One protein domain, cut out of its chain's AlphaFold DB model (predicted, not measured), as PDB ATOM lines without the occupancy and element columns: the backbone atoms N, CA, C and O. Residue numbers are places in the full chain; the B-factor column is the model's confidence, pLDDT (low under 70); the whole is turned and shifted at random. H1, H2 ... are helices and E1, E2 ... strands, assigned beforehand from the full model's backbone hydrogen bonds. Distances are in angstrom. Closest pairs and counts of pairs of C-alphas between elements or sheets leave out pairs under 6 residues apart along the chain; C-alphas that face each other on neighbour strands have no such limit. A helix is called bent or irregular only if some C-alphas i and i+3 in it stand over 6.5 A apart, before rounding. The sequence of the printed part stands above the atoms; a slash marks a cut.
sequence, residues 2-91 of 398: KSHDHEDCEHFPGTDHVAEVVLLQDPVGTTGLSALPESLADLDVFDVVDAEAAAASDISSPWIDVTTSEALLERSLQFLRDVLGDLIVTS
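What this domain is: This is residues 2 to 91 of the 398 residues of an uncharacterized protein of Planctomyces bekefii (UniProt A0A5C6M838). A long twisted hairpin, E1 and E2, widened by short E3, makes a sheet with H2 across one face, two layers; the hairpin's loop extends one end, and H1 grazes the other. Residues 82 to 87 of H2 stick out. The 90 printed residues, mixed helices and strands, run E1 E2 H1 E3 H2; the antiparallel sheet's order is E1 - E2 - E3. The whole is loose, radius of gyration of the C-alphas 15.7 A, spanning 53 by 31 by 20 A.

Where its parts are: E1, residues 15 to 25, begins at C-alpha (168.193, 190.421, 217.794) and measures 29.4 A; E2, 38 to 48, 30.7 A; E3, 63 to 67, 13.0 A. H1 is residues 51 to 55, 5.9 A. H2, 73 to 87, measures 19.0 A, ends at (158.716, 175.837, 225.023) and is irregular: C-alphas 83 and 86 are 9.3 A apart.

How they stand to each other: Across the antiparallel neighbours E1 and E2, N 21 and O 43 are within hydrogen-bond range at 2.8 A, and across the antiparallel neighbours E2 and E3, N 44 and O 65 are within hydrogen-bond range at 3.0 A. H2 has a height over the sheet of 10.1 A; its closest C-alphas to E2 are Ser 76 and Leu 40, 5.7 A. On the local plane it runs only just across E1, at 61 degrees. Every O i to N i+4 pair is within range in H1, 9 of 11 in H2. H1 and H2 are apart.

The domain as a whole: The farthest C-alphas, Thr 31 and Glu 52, are 53.1 A apart. The printed part has no cut; the E1 to E2 link is long. Residues 2 to 10 have pLDDT under 70.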
ATOM      1  N   LYS A   2     147.536 194.029 204.955       24.89
ATOM      2  CA  LYS A   2     148.950 194.188 204.618       24.89
ATOM      3  C   LYS A   2     149.681 193.565 205.804       24.89
ATOM      4  O   LYS A   2     149.389 193.985 206.922       24.89
ATOM      5  N   SER A   3     150.482 192.529 205.569       35.91
ATOM      6  CA  SER A   3     151.504 192.121 206.535       35.91
ATOM      7  C   SER A   3     152.304 193.368 206.894       35.91
ATOM      8  O   SER A   3     152.455 194.260 206.050       35.91
ATOM      9  N   HIS A   4     152.728 193.486 208.144       42.56
ATOM     10  CA  HIS A   4     153.635 194.554 208.532       42.56
ATOM     11  C   HIS A   4     154.857 194.495 207.597       42.56
ATOM     12  O   HIS A   4     155.518 193.467 207.497       42.56
ATOM     13  N   ASP A   5     155.096 195.553 206.813       42.06
ATOM     14  CA  ASP A   5     156.292 195.631 205.972       42.06
ATOM     15  C   ASP A   5     157.510 195.611 206.913       42.06
ATOM     16  O   ASP A   5     157.634 196.470 207.786       42.06
ATOM     17  N   HIS A   6     158.401 194.628 206.730       47.50
ATOM     18  CA  HIS A   6     159.614 194.389 207.532       47.50
ATOM     19  C   HIS A   6     160.579 195.588 207.625       47.50
ATOM     20  O   HIS A   6     161.569 195.522 208.349       47.50
ATOM     21  N   GLU A   7     160.344 196.664 206.871       42.31
ATOM     22  CA  GLU A   7     161.248 197.814 206.795       42.31
ATOM     23  C   GLU A   7     161.248 198.676 208.070       42.31
ATOM     24  O   GLU A   7     162.227 199.382 208.301       42.31
ATOM     25  N   ASP A   8     160.219 198.566 208.924       49.69
ATOM     26  CA  ASP A   8     160.057 199.391 210.135       49.69
ATOM     27  C   ASP A   8     159.847 198.573 211.429       49.69
ATOM     28  O   ASP A   8     159.343 199.099 212.425       49.69
ATOM     29  N   CYS A   9     160.203 197.285 211.459       60.16
ATOM     30  CA  CYS A   9     160.154 196.538 212.717       60.16
ATOM     31  C   CYS A   9     161.286 197.019 213.642       60.16
ATOM     32  O   CYS A   9     162.468 196.892 213.321       60.16
ATOM     33  N   GLU A  10     160.934 197.582 214.800       64.25
ATOM     34  CA  GLU A  10     161.927 197.930 215.814       64.25
ATOM     35  C   GLU A  10     162.569 196.639 216.340       64.25
ATOM     36  O   GLU A  10     161.891 195.727 216.811       64.25
ATOM     37  N   HIS A  11     163.890 196.533 216.208       75.75
ATOM     38  CA  HIS A  11     164.663 195.408 216.721       75.75
ATOM     39  C   HIS A  11     165.633 195.925 217.765       75.75
ATOM     40  O   HIS A  11     166.305 196.945 217.573       75.75
ATOM     41  N   PHE A  12     165.749 195.194 218.861       81.31
ATOM     42  CA  PHE A  12     166.812 195.458 219.808       81.31
ATOM     43  C   PHE A  12     168.157 195.065 219.175       81.31
ATOM     44  O   PHE A  12     168.232 194.071 218.442       81.31
ATOM     45  N   PRO A  13     169.242 195.817 219.428       83.00
ATOM     46  CA  PRO A  13     170.582 195.434 218.995       83.00
ATOM     47  C   PRO A  13     170.887 193.958 219.283       83.00
ATOM     48  O   PRO A  13     170.682 193.501 220.400       83.00
ATOM     49  N   GLY A  14     171.381 193.219 218.286       85.56
ATOM     50  CA  GLY A  14     171.740 191.798 218.421       85.56
ATOM     51  C   GLY A  14     170.583 190.798 218.347       85.56
ATOM     52  O   GLY A  14     170.795 189.607 218.579       85.56
ATOM     53  N   THR A  15     169.383 191.257 217.996       89.25
ATOM     54  CA  THR A  15     168.193 190.421 217.794       89.25
ATOM     55  C   THR A  15     167.687 190.539 216.361       89.25
ATOM     56  O   THR A  15     167.992 191.525 215.685       89.25
ATOM     57  N   ASP A  16     166.958 189.529 215.892       88.69
ATOM     58  CA  ASP A  16     166.367 189.517 214.552       88.69
ATOM     59  C   ASP A  16     164.946 188.945 214.580       88.69
ATOM     60  O   ASP A  16     164.630 188.072 215.394       88.69
ATOM     61  N   HIS A  17     164.093 189.439 213.683       89.44
ATOM     62  CA  HIS A  17     162.739 188.930 213.495       89.44
ATOM     63  C   HIS A  17     162.793 187.691 212.594       89.44
ATOM     64  O   HIS A  17     163.086 187.783 211.403       89.44
ATOM     65  N   VAL A  18     162.526 186.512 213.162       90.00
ATOM     66  CA  VAL A  18     162.744 185.231 212.469       90.00
ATOM     67  C   VAL A  18     161.481 184.626 211.864       90.00
ATOM     68  O   VAL A  18     161.586 183.840 210.920       90.00
ATOM     69  N   ALA A  19     160.296 184.955 212.385       89.06
ATOM     70  CA  ALA A  19     159.031 184.475 211.837       89.06
ATOM     71  C   ALA A  19     157.831 185.317 212.287       89.06
ATOM     72  O   ALA A  19     157.702 185.611 213.470       89.06
ATOM     73  N   GLU A  20     156.899 185.548 211.361       89.19
ATOM     74  CA  GLU A  20     155.560 186.088 211.626       89.19
ATOM     75  C   GLU A  20     154.531 184.964 211.431       89.19
ATOM     76  O   GLU A  20     154.539 184.257 210.415       89.19
ATOM     77  N   VAL A  21     153.649 184.761 212.410       90.06
ATOM     78  CA  VAL A  21     152.636 183.698 212.395       90.06
ATOM     79  C   VAL A  21     151.296 184.241 212.872       90.06
ATOM     80  O   VAL A  21     151.212 184.909 213.893       90.06
ATOM     81  N   VAL A  22     150.208 183.888 212.189       89.50
ATOM     82  CA  VAL A  22     148.852 184.210 212.657       89.50
ATOM     83  C   VAL A  22     148.280 183.029 213.431       89.50
ATOM     84  O   VAL A  22     148.203 181.908 212.922       89.50
ATOM     85  N   LEU A  23     147.837 183.281 214.660       90.50
ATOM     86  CA  LEU A  23     147.200 182.286 215.507       90.50
ATOM     87  C   LEU A  23     145.735 182.114 215.107       90.50
ATOM     88  O   LEU A  23     144.898 182.964 215.411       90.50
ATOM     89  N   LEU A  24     145.424 181.009 214.431       90.44
ATOM     90  CA  LEU A  24     144.075 180.727 213.948       90.44
ATOM     91  C   LEU A  24     143.313 179.807 214.893       90.44
ATOM     92  O   LEU A  24     143.817 178.782 215.348       90.44
ATOM     93  N   GLN A  25     142.059 180.164 215.128       86.94
ATOM     94  CA  GLN A  25     141.076 179.296 215.739       86.94
ATOM     95  C   GLN A  25     140.236 178.610 214.663       86.94
ATOM     96  O   GLN A  25     139.776 179.254 213.714       86.94
ATOM     97  N   ASP A  26     139.972 177.320 214.870       86.56
ATOM     98  CA  ASP A  26     139.031 176.568 214.051       86.56
ATOM     99  C   ASP A  26     137.628 177.208 214.040       86.56
ATOM    100  O   ASP A  26     137.180 177.752 215.064       86.56
ATOM    101  N   PRO A  27     136.904 177.098 212.908       87.38
ATOM    102  CA  PRO A  27     135.529 177.560 212.792       87.38
ATOM    103  C   PRO A  27     134.632 177.017 213.905       87.38
ATOM    104  O   PRO A  27     134.630 175.826 214.216       87.38
ATOM    105  N   VAL A  28     133.806 177.893 214.473       85.25
ATOM    106  CA  VAL A  28     132.838 177.524 215.523       85.25
ATOM    107  C   VAL A  28     131.467 177.180 214.922       85.25
ATOM    108  O   VAL A  28     130.644 176.516 215.551       85.25
ATOM    109  N   GLY A  29     131.204 177.633 213.695       83.75
ATOM    110  CA  GLY A  29     129.968 177.419 212.953       83.75
ATOM    111  C   GLY A  29     130.164 176.622 211.665       83.75
ATOM    112  O   GLY A  29     131.267 176.265 211.273       83.75
ATOM    113  N   THR A  30     129.049 176.344 210.990       83.94
ATOM    114  CA  THR A  30     129.013 175.598 209.715       83.94
ATOM    115  C   THR A  30     128.536 176.447 208.538       83.94
ATOM    116  O   THR A  30     128.587 176.003 207.394       83.94
ATOM    117  N   THR A  31     128.067 177.671 208.795       84.69
ATOM    118  CA  THR A  31     127.554 178.595 207.774       84.69
ATOM    119  C   THR A  31     127.928 180.039 208.090       84.69
ATOM    120  O   THR A  31     127.976 180.414 209.259       84.69
ATOM    121  N   GLY A  32     128.068 180.879 207.062       87.19
ATOM    122  CA  GLY A  32     128.327 182.310 207.238       87.19
ATOM    123  C   GLY A  32     129.753 182.597 207.717       87.19
ATOM    124  O   GLY A  32     130.648 181.779 207.521       87.19
ATOM    125  N   LEU A  33     129.965 183.750 208.360       89.19
ATOM    126  CA  LEU A  33     131.282 184.123 208.895       89.19
ATOM    127  C   LEU A  33     131.805 183.152 209.954       89.19
ATOM    128  O   LEU A  33     132.992 182.870 209.967       89.19
ATOM    129  N   SER A  34     130.931 182.582 210.788       89.19
ATOM    130  CA  SER A  34     131.353 181.635 211.827       89.19
ATOM    131  C   SER A  34     131.868 180.304 211.274       89.19
ATOM    132  O   SER A  34     132.448 179.526 212.029       89.19
ATOM    133  N   ALA A  35     131.667 180.035 209.979       90.19
ATOM    134  CA  ALA A  35     132.284 178.914 209.271       90.19
ATOM    135  C   ALA A  35     133.730 179.191 208.834       90.19
ATOM    136  O   ALA A  35     134.379 178.294 208.299       90.19
ATOM    137  N   LEU A  36     134.221 180.419 209.014       91.94
ATOM    138  CA  LEU A  36     135.586 180.794 208.676       91.94
ATOM    139  C   LEU A  36     136.490 180.690 209.908       91.94
ATOM    140  O   LEU A  36     136.021 180.931 211.023       91.94
ATOM    141  N   PRO A  37     137.782 180.378 209.714       91.38
ATOM    142  CA  PRO A  37     138.774 180.521 210.767       91.38
ATOM    143  C   PRO A  37     138.843 181.970 211.258       91.38
ATOM    144  O   PRO A  37     138.689 182.911 210.472       91.38
ATOM    145  N   GLU A  38     139.112 182.150 212.545       90.88
ATOM    146  CA  GLU A  38     139.270 183.463 213.179       90.88
ATOM    147  C   GLU A  38     140.711 183.636 213.674       90.88
ATOM    148  O   GLU A  38     141.260 182.746 214.321       90.88
ATOM    149  N   SER A  39     141.337 184.776 213.371       91.81
ATOM    150  CA  SER A  39     142.632 185.180 213.923       91.81
ATOM    151  C   SER A  39     142.453 185.631 215.369       91.81
ATOM    152  O   SER A  39     141.811 186.646 215.646       91.81
ATOM    153  N   LEU A  40     143.061 184.890 216.291       90.69
ATOM    154  CA  LEU A  40     143.119 185.224 217.710       90.69
ATOM    155  C   LEU A  40     144.229 186.219 218.024       90.69
ATOM    156  O   LEU A  40     144.069 187.040 218.924       90.69
ATOM    157  N   ALA A  41     145.363 186.127 217.339       91.75
ATOM    158  CA  ALA A  41     146.509 187.006 217.525       91.75
ATOM    159  C   ALA A  41     147.448 186.912 216.326       91.75
ATOM    160  O   ALA A  41     147.478 185.889 215.640       91.75
ATOM    161  N   ASP A  42     148.226 187.962 216.134       91.19
ATOM    162  CA  ASP A  42     149.413 187.951 215.292       91.19
ATOM    163  C   ASP A  42     150.621 187.732 216.222       91.19
ATOM    164  O   ASP A  42     150.644 188.251 217.344       91.19
ATOM    165  N   LEU A  43     151.545 186.866 215.814       92.19
ATOM    166  CA  LEU A  43     152.700 186.433 216.594       92.19
ATOM    167  C   LEU A  43     153.974 186.787 215.834       92.19
ATOM    168  O   LEU A  43     154.193 186.261 214.743       92.19
ATOM    169  N   ASP A  44     154.830 187.588 216.449       91.31
ATOM    170  CA  ASP A  44     156.158 187.904 215.932       91.31
ATOM    171  C   ASP A  44     157.195 187.179 216.791       91.31
ATOM    172  O   ASP A  44     157.209 187.304 218.018       91.31
ATOM    173  N   VAL A  45     158.037 186.360 216.165       90.81
ATOM    174  CA  VAL A  45     159.050 185.549 216.848       90.81
ATOM    175  C   VAL A  45     160.414 186.174 216.634       90.81
ATOM    176  O   VAL A  45     160.865 186.322 215.496       90.81
ATOM    177  N   PHE A  46     161.103 186.473 217.728       91.12
ATOM    178  CA  PHE A  46     162.424 187.082 217.706       91.12
ATOM    179  C   PHE A  46     163.476 186.131 218.255       91.12
ATOM    180  O   PHE A  46     163.266 185.472 219.276       91.12
ATOM    181  N   ASP A  47     164.627 186.093 217.589       91.50
ATOM    182  CA  ASP A  47     165.784 185.306 218.007       91.50
ATOM    183  C   ASP A  47     166.985 186.208 218.321       91.50
ATOM    184  O   ASP A  47     167.102 187.340 217.843       91.50
ATOM    185  N   VAL A  48     167.900 185.698 219.142       90.00
ATOM    186  CA  VAL A  48     169.154 186.367 219.489       90.00
ATOM    187  C   VAL A  48     170.231 185.926 218.502       90.00
ATOM    188  O   VAL A  48     170.785 184.831 218.610       90.00
ATOM    189  N   VAL A  49     170.559 186.799 217.550       91.75
ATOM    190  CA  VAL A  49     171.575 186.540 216.514       91.75
ATOM    191  C   VAL A  49     172.984 186.971 216.934       91.75
ATOM    192  O   VAL A  49     173.970 186.431 216.432       91.75
ATOM    193  N   ASP A  50     173.093 187.906 217.885       89.69
ATOM    194  CA  ASP A  50     174.346 188.338 218.509       89.69
ATOM    195  C   ASP A  50     174.137 188.552 220.014       89.69
ATOM    196  O   ASP A  50     173.565 189.548 220.459       89.69
ATOM    197  N   ALA A  51     174.630 187.603 220.810       88.12
ATOM    198  CA  ALA A  51     174.457 187.603 222.257       88.12
ATOM    199  C   ALA A  51     175.178 188.763 222.968       88.12
ATOM    200  O   ALA A  51     174.715 189.199 224.020       88.12
ATOM    201  N   GLU A  52     176.297 189.267 222.431       86.88
ATOM    202  CA  GLU A  52     177.013 190.393 223.046       86.88
ATOM    203  C   GLU A  52     176.245 191.698 222.832       86.88
ATOM    204  O   GLU A  52     176.088 192.491 223.764       86.88
ATOM    205  N   ALA A  53     175.720 191.899 221.621       85.19
ATOM    206  CA  ALA A  53     174.890 193.054 221.305       85.19
ATOM    207  C   ALA A  53     173.517 192.999 222.006       85.19
ATOM    208  O   ALA A  53     173.078 194.017 222.545       85.19
ATOM    209  N   ALA A  54     172.881 191.824 222.086       85.25
ATOM    210  CA  ALA A  54     171.598 191.639 222.773       85.25
ATOM    211  C   ALA A  54     171.700 191.864 224.286       85.25
ATOM    212  O   ALA A  54     170.834 192.513 224.877       85.25
ATOM    213  N   ALA A  55     172.810 191.439 224.903       84.00
ATOM    214  CA  ALA A  55     173.071 191.687 226.319       84.00
ATOM    215  C   ALA A  55     173.146 193.186 226.662       84.00
ATOM    216  O   ALA A  55     172.829 193.566 227.787       84.00
ATOM    217  N   ALA A  56     173.524 194.052 225.712       85.19
ATOM    218  CA  ALA A  56     173.501 195.503 225.907       85.19
ATOM    219  C   ALA A  56     172.074 196.090 225.965       85.19
ATOM    220  O   ALA A  56     171.911 197.238 226.378       85.19
ATOM    221  N   SER A  57     171.066 195.305 225.568       79.75
ATOM    222  CA  SER A  57     169.641 195.661 225.557       79.75
ATOM    223  C   SER A  57     168.827 194.881 226.598       79.75
ATOM    224  O   SER A  57     167.605 194.845 226.506       79.75
ATOM    225  N   ASP A  58     169.489 194.232 227.564       82.38
ATOM    226  CA  ASP A  58     168.886 193.351 228.581       82.38
ATOM    227  C   ASP A  58     168.092 192.148 228.018       82.38
ATOM    228  O   ASP A  58     167.352 191.481 228.746       82.38
ATOM    229  N   ILE A  59     168.292 191.802 226.741       82.62
ATOM    230  CA  ILE A  59     167.681 190.628 226.111       82.62
ATOM    231  C   ILE A  59     168.679 189.480 226.123       82.62
ATOM    232  O   ILE A  59     169.781 189.568 225.588       82.62
ATOM    233  N   SER A  60     168.282 188.380 226.755       80.25
ATOM    234  CA  SER A  60     169.142 187.208 226.954       80.25
ATOM    235  C   SER A  60     168.576 185.926 226.352       80.25
ATOM    236  O   SER A  60     169.201 184.869 226.451       80.25
ATOM    237  N   SER A  61     167.386 185.977 225.756       85.06
ATOM    238  CA  SER A  61     166.702 184.810 225.200       85.06
ATOM    239  C   SER A  61     165.731 185.222 224.092       85.06
ATOM    240  O   SER A  61     165.279 186.369 224.099       85.06
ATOM    241  N   PRO A  62     165.396 184.300 223.171       89.38
ATOM    242  CA  PRO A  62     164.326 184.491 222.196       89.38
ATOM    243  C   PRO A  62     163.002 184.828 222.883       89.38
ATOM    244  O   PRO A  62     162.739 184.355 223.995       89.38
ATOM    245  N   TRP A  63     162.154 185.602 222.214       91.00
ATOM    246  CA  TRP A  63     160.829 185.950 222.721       91.00
ATOM    247  C   TRP A  63     159.791 185.976 221.601       91.00
ATOM    248  O   TRP A  63     160.113 185.863 220.417       91.00
ATOM    249  N   ILE A  64     158.527 186.064 222.007       91.25
ATOM    250  CA  ILE A  64     157.384 186.146 221.105       91.25
ATOM    251  C   ILE A  64     156.574 187.368 221.511       91.25
ATOM    252  O   ILE A  64     156.144 187.452 222.666       91.25
ATOM    253  N   ASP A  65     156.329 188.259 220.561       91.62
ATOM    254  CA  ASP A  65     155.358 189.331 220.724       91.62
ATOM    255  C   ASP A  65     153.990 188.840 220.256       91.62
ATOM    256  O   ASP A  65     153.837 188.258 219.183       91.62
ATOM    257  N   VAL A  66     152.982 189.028 221.110       91.75
ATOM    258  CA  VAL A  66     151.605 188.591 220.859       91.75
ATOM    259  C   VAL A  66     150.731 189.824 220.698       91.75
ATOM    260  O   VAL A  66     150.351 190.464 221.682       91.75
ATOM    261  N   THR A  67     150.366 190.131 219.458       90.62
ATOM    262  CA  THR A  67     149.561 191.306 219.126       90.62
ATOM    263  C   THR A  67     148.105 190.909 218.904       90.62
ATOM    264  O   THR A  67     147.761 190.152 217.997       90.62
ATOM    265  N   THR A  68     147.198 191.417 219.743       89.38
ATOM    266  CA  THR A  68     145.755 191.175 219.601       89.38
ATOM    267  C   THR A  68     144.908 192.245 220.295       89.38
ATOM    268  O   THR A  68     145.433 193.154 220.939       89.38
ATOM    269  N   SER A  69     143.582 192.165 220.152       86.06
ATOM    270  CA  SER A  69     142.656 193.013 220.896       86.06
ATOM    271  C   SER A  69     142.586 192.597 222.368       86.06
ATOM    272  O   SER A  69     142.751 191.433 222.734       86.06
ATOM    273  N   GLU A  70     142.305 193.570 223.236       85.12
ATOM    274  CA  GLU A  70     142.243 193.369 224.691       85.12
ATOM    275  C   GLU A  70     141.263 192.250 225.087       85.12
ATOM    276  O   GLU A  70     141.521 191.497 226.023       85.12
ATOM    277  N   ALA A  71     140.170 192.092 224.334       83.81
ATOM    278  CA  ALA A  71     139.165 191.058 224.571       83.81
ATOM    279  C   ALA A  71     139.663 189.630 224.277       83.81
ATOM    280  O   ALA A  71     139.103 188.671 224.811       83.81
ATOM    281  N   LEU A  72     140.686 189.480 223.431       88.12
ATOM    282  CA  LEU A  72     141.212 188.185 222.996       88.12
ATOM    283  C   LEU A  72     142.530 187.815 223.679       88.12
ATOM    284  O   LEU A  72     142.853 186.633 223.723       88.12
ATOM    285  N   LEU A  73     143.250 188.777 224.267       89.38
ATOM    286  CA  LEU A  73     144.605 188.585 224.795       89.38
ATOM    287  C   LEU A  73     144.763 187.351 225.694       89.38
ATOM    288  O   LEU A  73     145.592 186.493 225.409       89.38
ATOM    289  N   GLU A  74     143.947 187.218 226.740       91.06
ATOM    290  CA  GLU A  74     144.052 186.077 227.667       91.06
ATOM    291  C   GLU A  74     143.795 184.739 226.971       91.06
ATOM    292  O   GLU A  74     144.459 183.737 227.238       91.06
ATOM    293  N   ARG A  75     142.841 184.724 226.036       90.00
ATOM    294  CA  ARG A  75     142.509 183.535 225.259       90.00
ATOM    295  C   ARG A  75     143.652 183.156 224.321       90.00
ATOM    296  O   ARG A  75     143.969 181.974 224.220       90.00
ATOM    297  N   SER A  76     144.265 184.138 223.668       91.50
ATOM    298  CA  SER A  76     145.408 183.947 222.776       91.50
ATOM    299  C   SER A  76     146.628 183.435 223.537       91.50
ATOM    300  O   SER A  76     147.246 182.471 223.099       91.50
ATOM    301  N   LEU A  77     146.924 184.000 224.714       91.44
ATOM    302  CA  LEU A  77     148.014 183.533 225.578       91.44
ATOM    303  C   LEU A  77     147.781 182.106 226.084       91.44
ATOM    304  O   LEU A  77     148.713 181.301 226.094       91.44
ATOM    305  N   GLN A  78     146.550 181.771 226.485       90.19
ATOM    306  CA  GLN A  78     146.213 180.407 226.899       90.19
ATOM    307  C   GLN A  78     146.385 179.422 225.741       90.19
ATOM    308  O   GLN A  78     147.044 178.401 225.901       90.19
ATOM    309  N   PHE A  79     145.847 179.751 224.566       89.56
ATOM    310  CA  PHE A  79     145.960 178.895 223.390       89.56
ATOM    311  C   PHE A  79     147.423 178.711 222.964       89.56
ATOM    312  O   PHE A  79     147.845 177.596 222.673       89.56
ATOM    313  N   LEU A  80     148.222 179.780 222.982       90.44
ATOM    314  CA  LEU A  80     149.647 179.715 222.662       90.44
ATOM    315  C   LEU A  80     150.393 178.758 223.605       90.44
ATOM    316  O   LEU A  80     151.192 177.942 223.148       90.44
ATOM    317  N   ARG A  81     150.094 178.809 224.908       90.19
ATOM    318  CA  ARG A  81     150.644 177.875 225.904       90.19
ATOM    319  C   ARG A  81     150.185 176.443 225.688       90.19
ATOM    320  O   ARG A  81     150.996 175.535 225.830       90.19
ATOM    321  N   ASP A  82     148.927 176.234 225.321       89.31
ATOM    322  CA  ASP A  82     148.401 174.895 225.046       89.31
ATOM    323  C   ASP A  82     149.097 174.255 223.830       89.31
ATOM    324  O   ASP A  82     149.315 173.043 223.810       89.31
ATOM    325  N   VAL A  83     149.473 175.063 222.829       87.62
ATOM    326  CA  VAL A  83     150.156 174.603 221.608       87.62
ATOM    327  C   VAL A  83     151.660 174.412 221.817       87.62
ATOM    328  O   VAL A  83     152.206 173.386 221.412       87.62
ATOM    329  N   LEU A  84     152.343 175.392 222.415       88.31
ATOM    330  CA  LEU A  84     153.805 175.388 222.555       88.31
ATOM    331  C   LEU A  84     154.291 174.652 223.811       88.31
ATOM    332  O   LEU A  84     155.447 174.227 223.862       88.31
ATOM    333  N   GLY A  85     153.419 174.471 224.806       87.62
ATOM    334  CA  GLY A  85     153.707 173.751 226.041       87.62
ATOM    335  C   GLY A  85     154.970 174.262 226.730       87.62
ATOM    336  O   GLY A  85     155.130 175.459 226.974       87.62
ATOM    337  N   ASP A  86     155.892 173.337 226.992       87.44
ATOM    338  CA  ASP A  86     157.133 173.576 227.737       87.44
ATOM    339  C   ASP A  86     158.146 174.479 227.002       87.44
ATOM    340  O   ASP A  86     159.176 174.832 227.577       87.44
ATOM    341  N   LEU A  87     157.887 174.861 225.742       86.50
ATOM    342  CA  LEU A  87     158.716 175.837 225.023       86.50
ATOM    343  C   LEU A  87     158.524 177.264 225.558       86.50
ATOM    344  O   LEU A  87     159.435 178.083 225.440       86.50
ATOM    345  N   ILE A  88     157.372 177.566 226.167       87.31
ATOM    346  CA  ILE A  88     157.154 178.841 226.856       87.31
ATOM    347  C   ILE A  88     157.640 178.702 228.295       87.31
ATOM    348  O   ILE A  88     156.974 178.126 229.151       87.31
ATOM    349  N   VAL A  89     158.805 179.284 228.559       85.81
ATOM    350  CA  VAL A  89     159.421 179.319 229.893       85.81
ATOM    351  C   VAL A  89     158.886 180.446 230.785       85.81
ATOM    352  O   VAL A  89     159.058 180.383 232.000       85.81
ATOM    353  N   THR A  90     158.214 181.447 230.211       84.19
ATOM    354  CA  THR A  90     157.627 182.577 230.951       84.19
ATOM    355  C   THR A  90     156.339 182.167 231.668       84.19
ATOM    356  O   THR A  90     155.364 181.730 231.038       84.19
ATOM    357  N   SER A  91     156.299 182.357 232.989       79.38
ATOM    358  CA  SER A  91     155.123 182.022 233.798       79.38
ATOM    359  C   SER A  91     153.952 182.967 233.508       79.38
ATOM    360  O   SER A  91     154.130 184.104 233.068       79.38
TER     361      SER A  91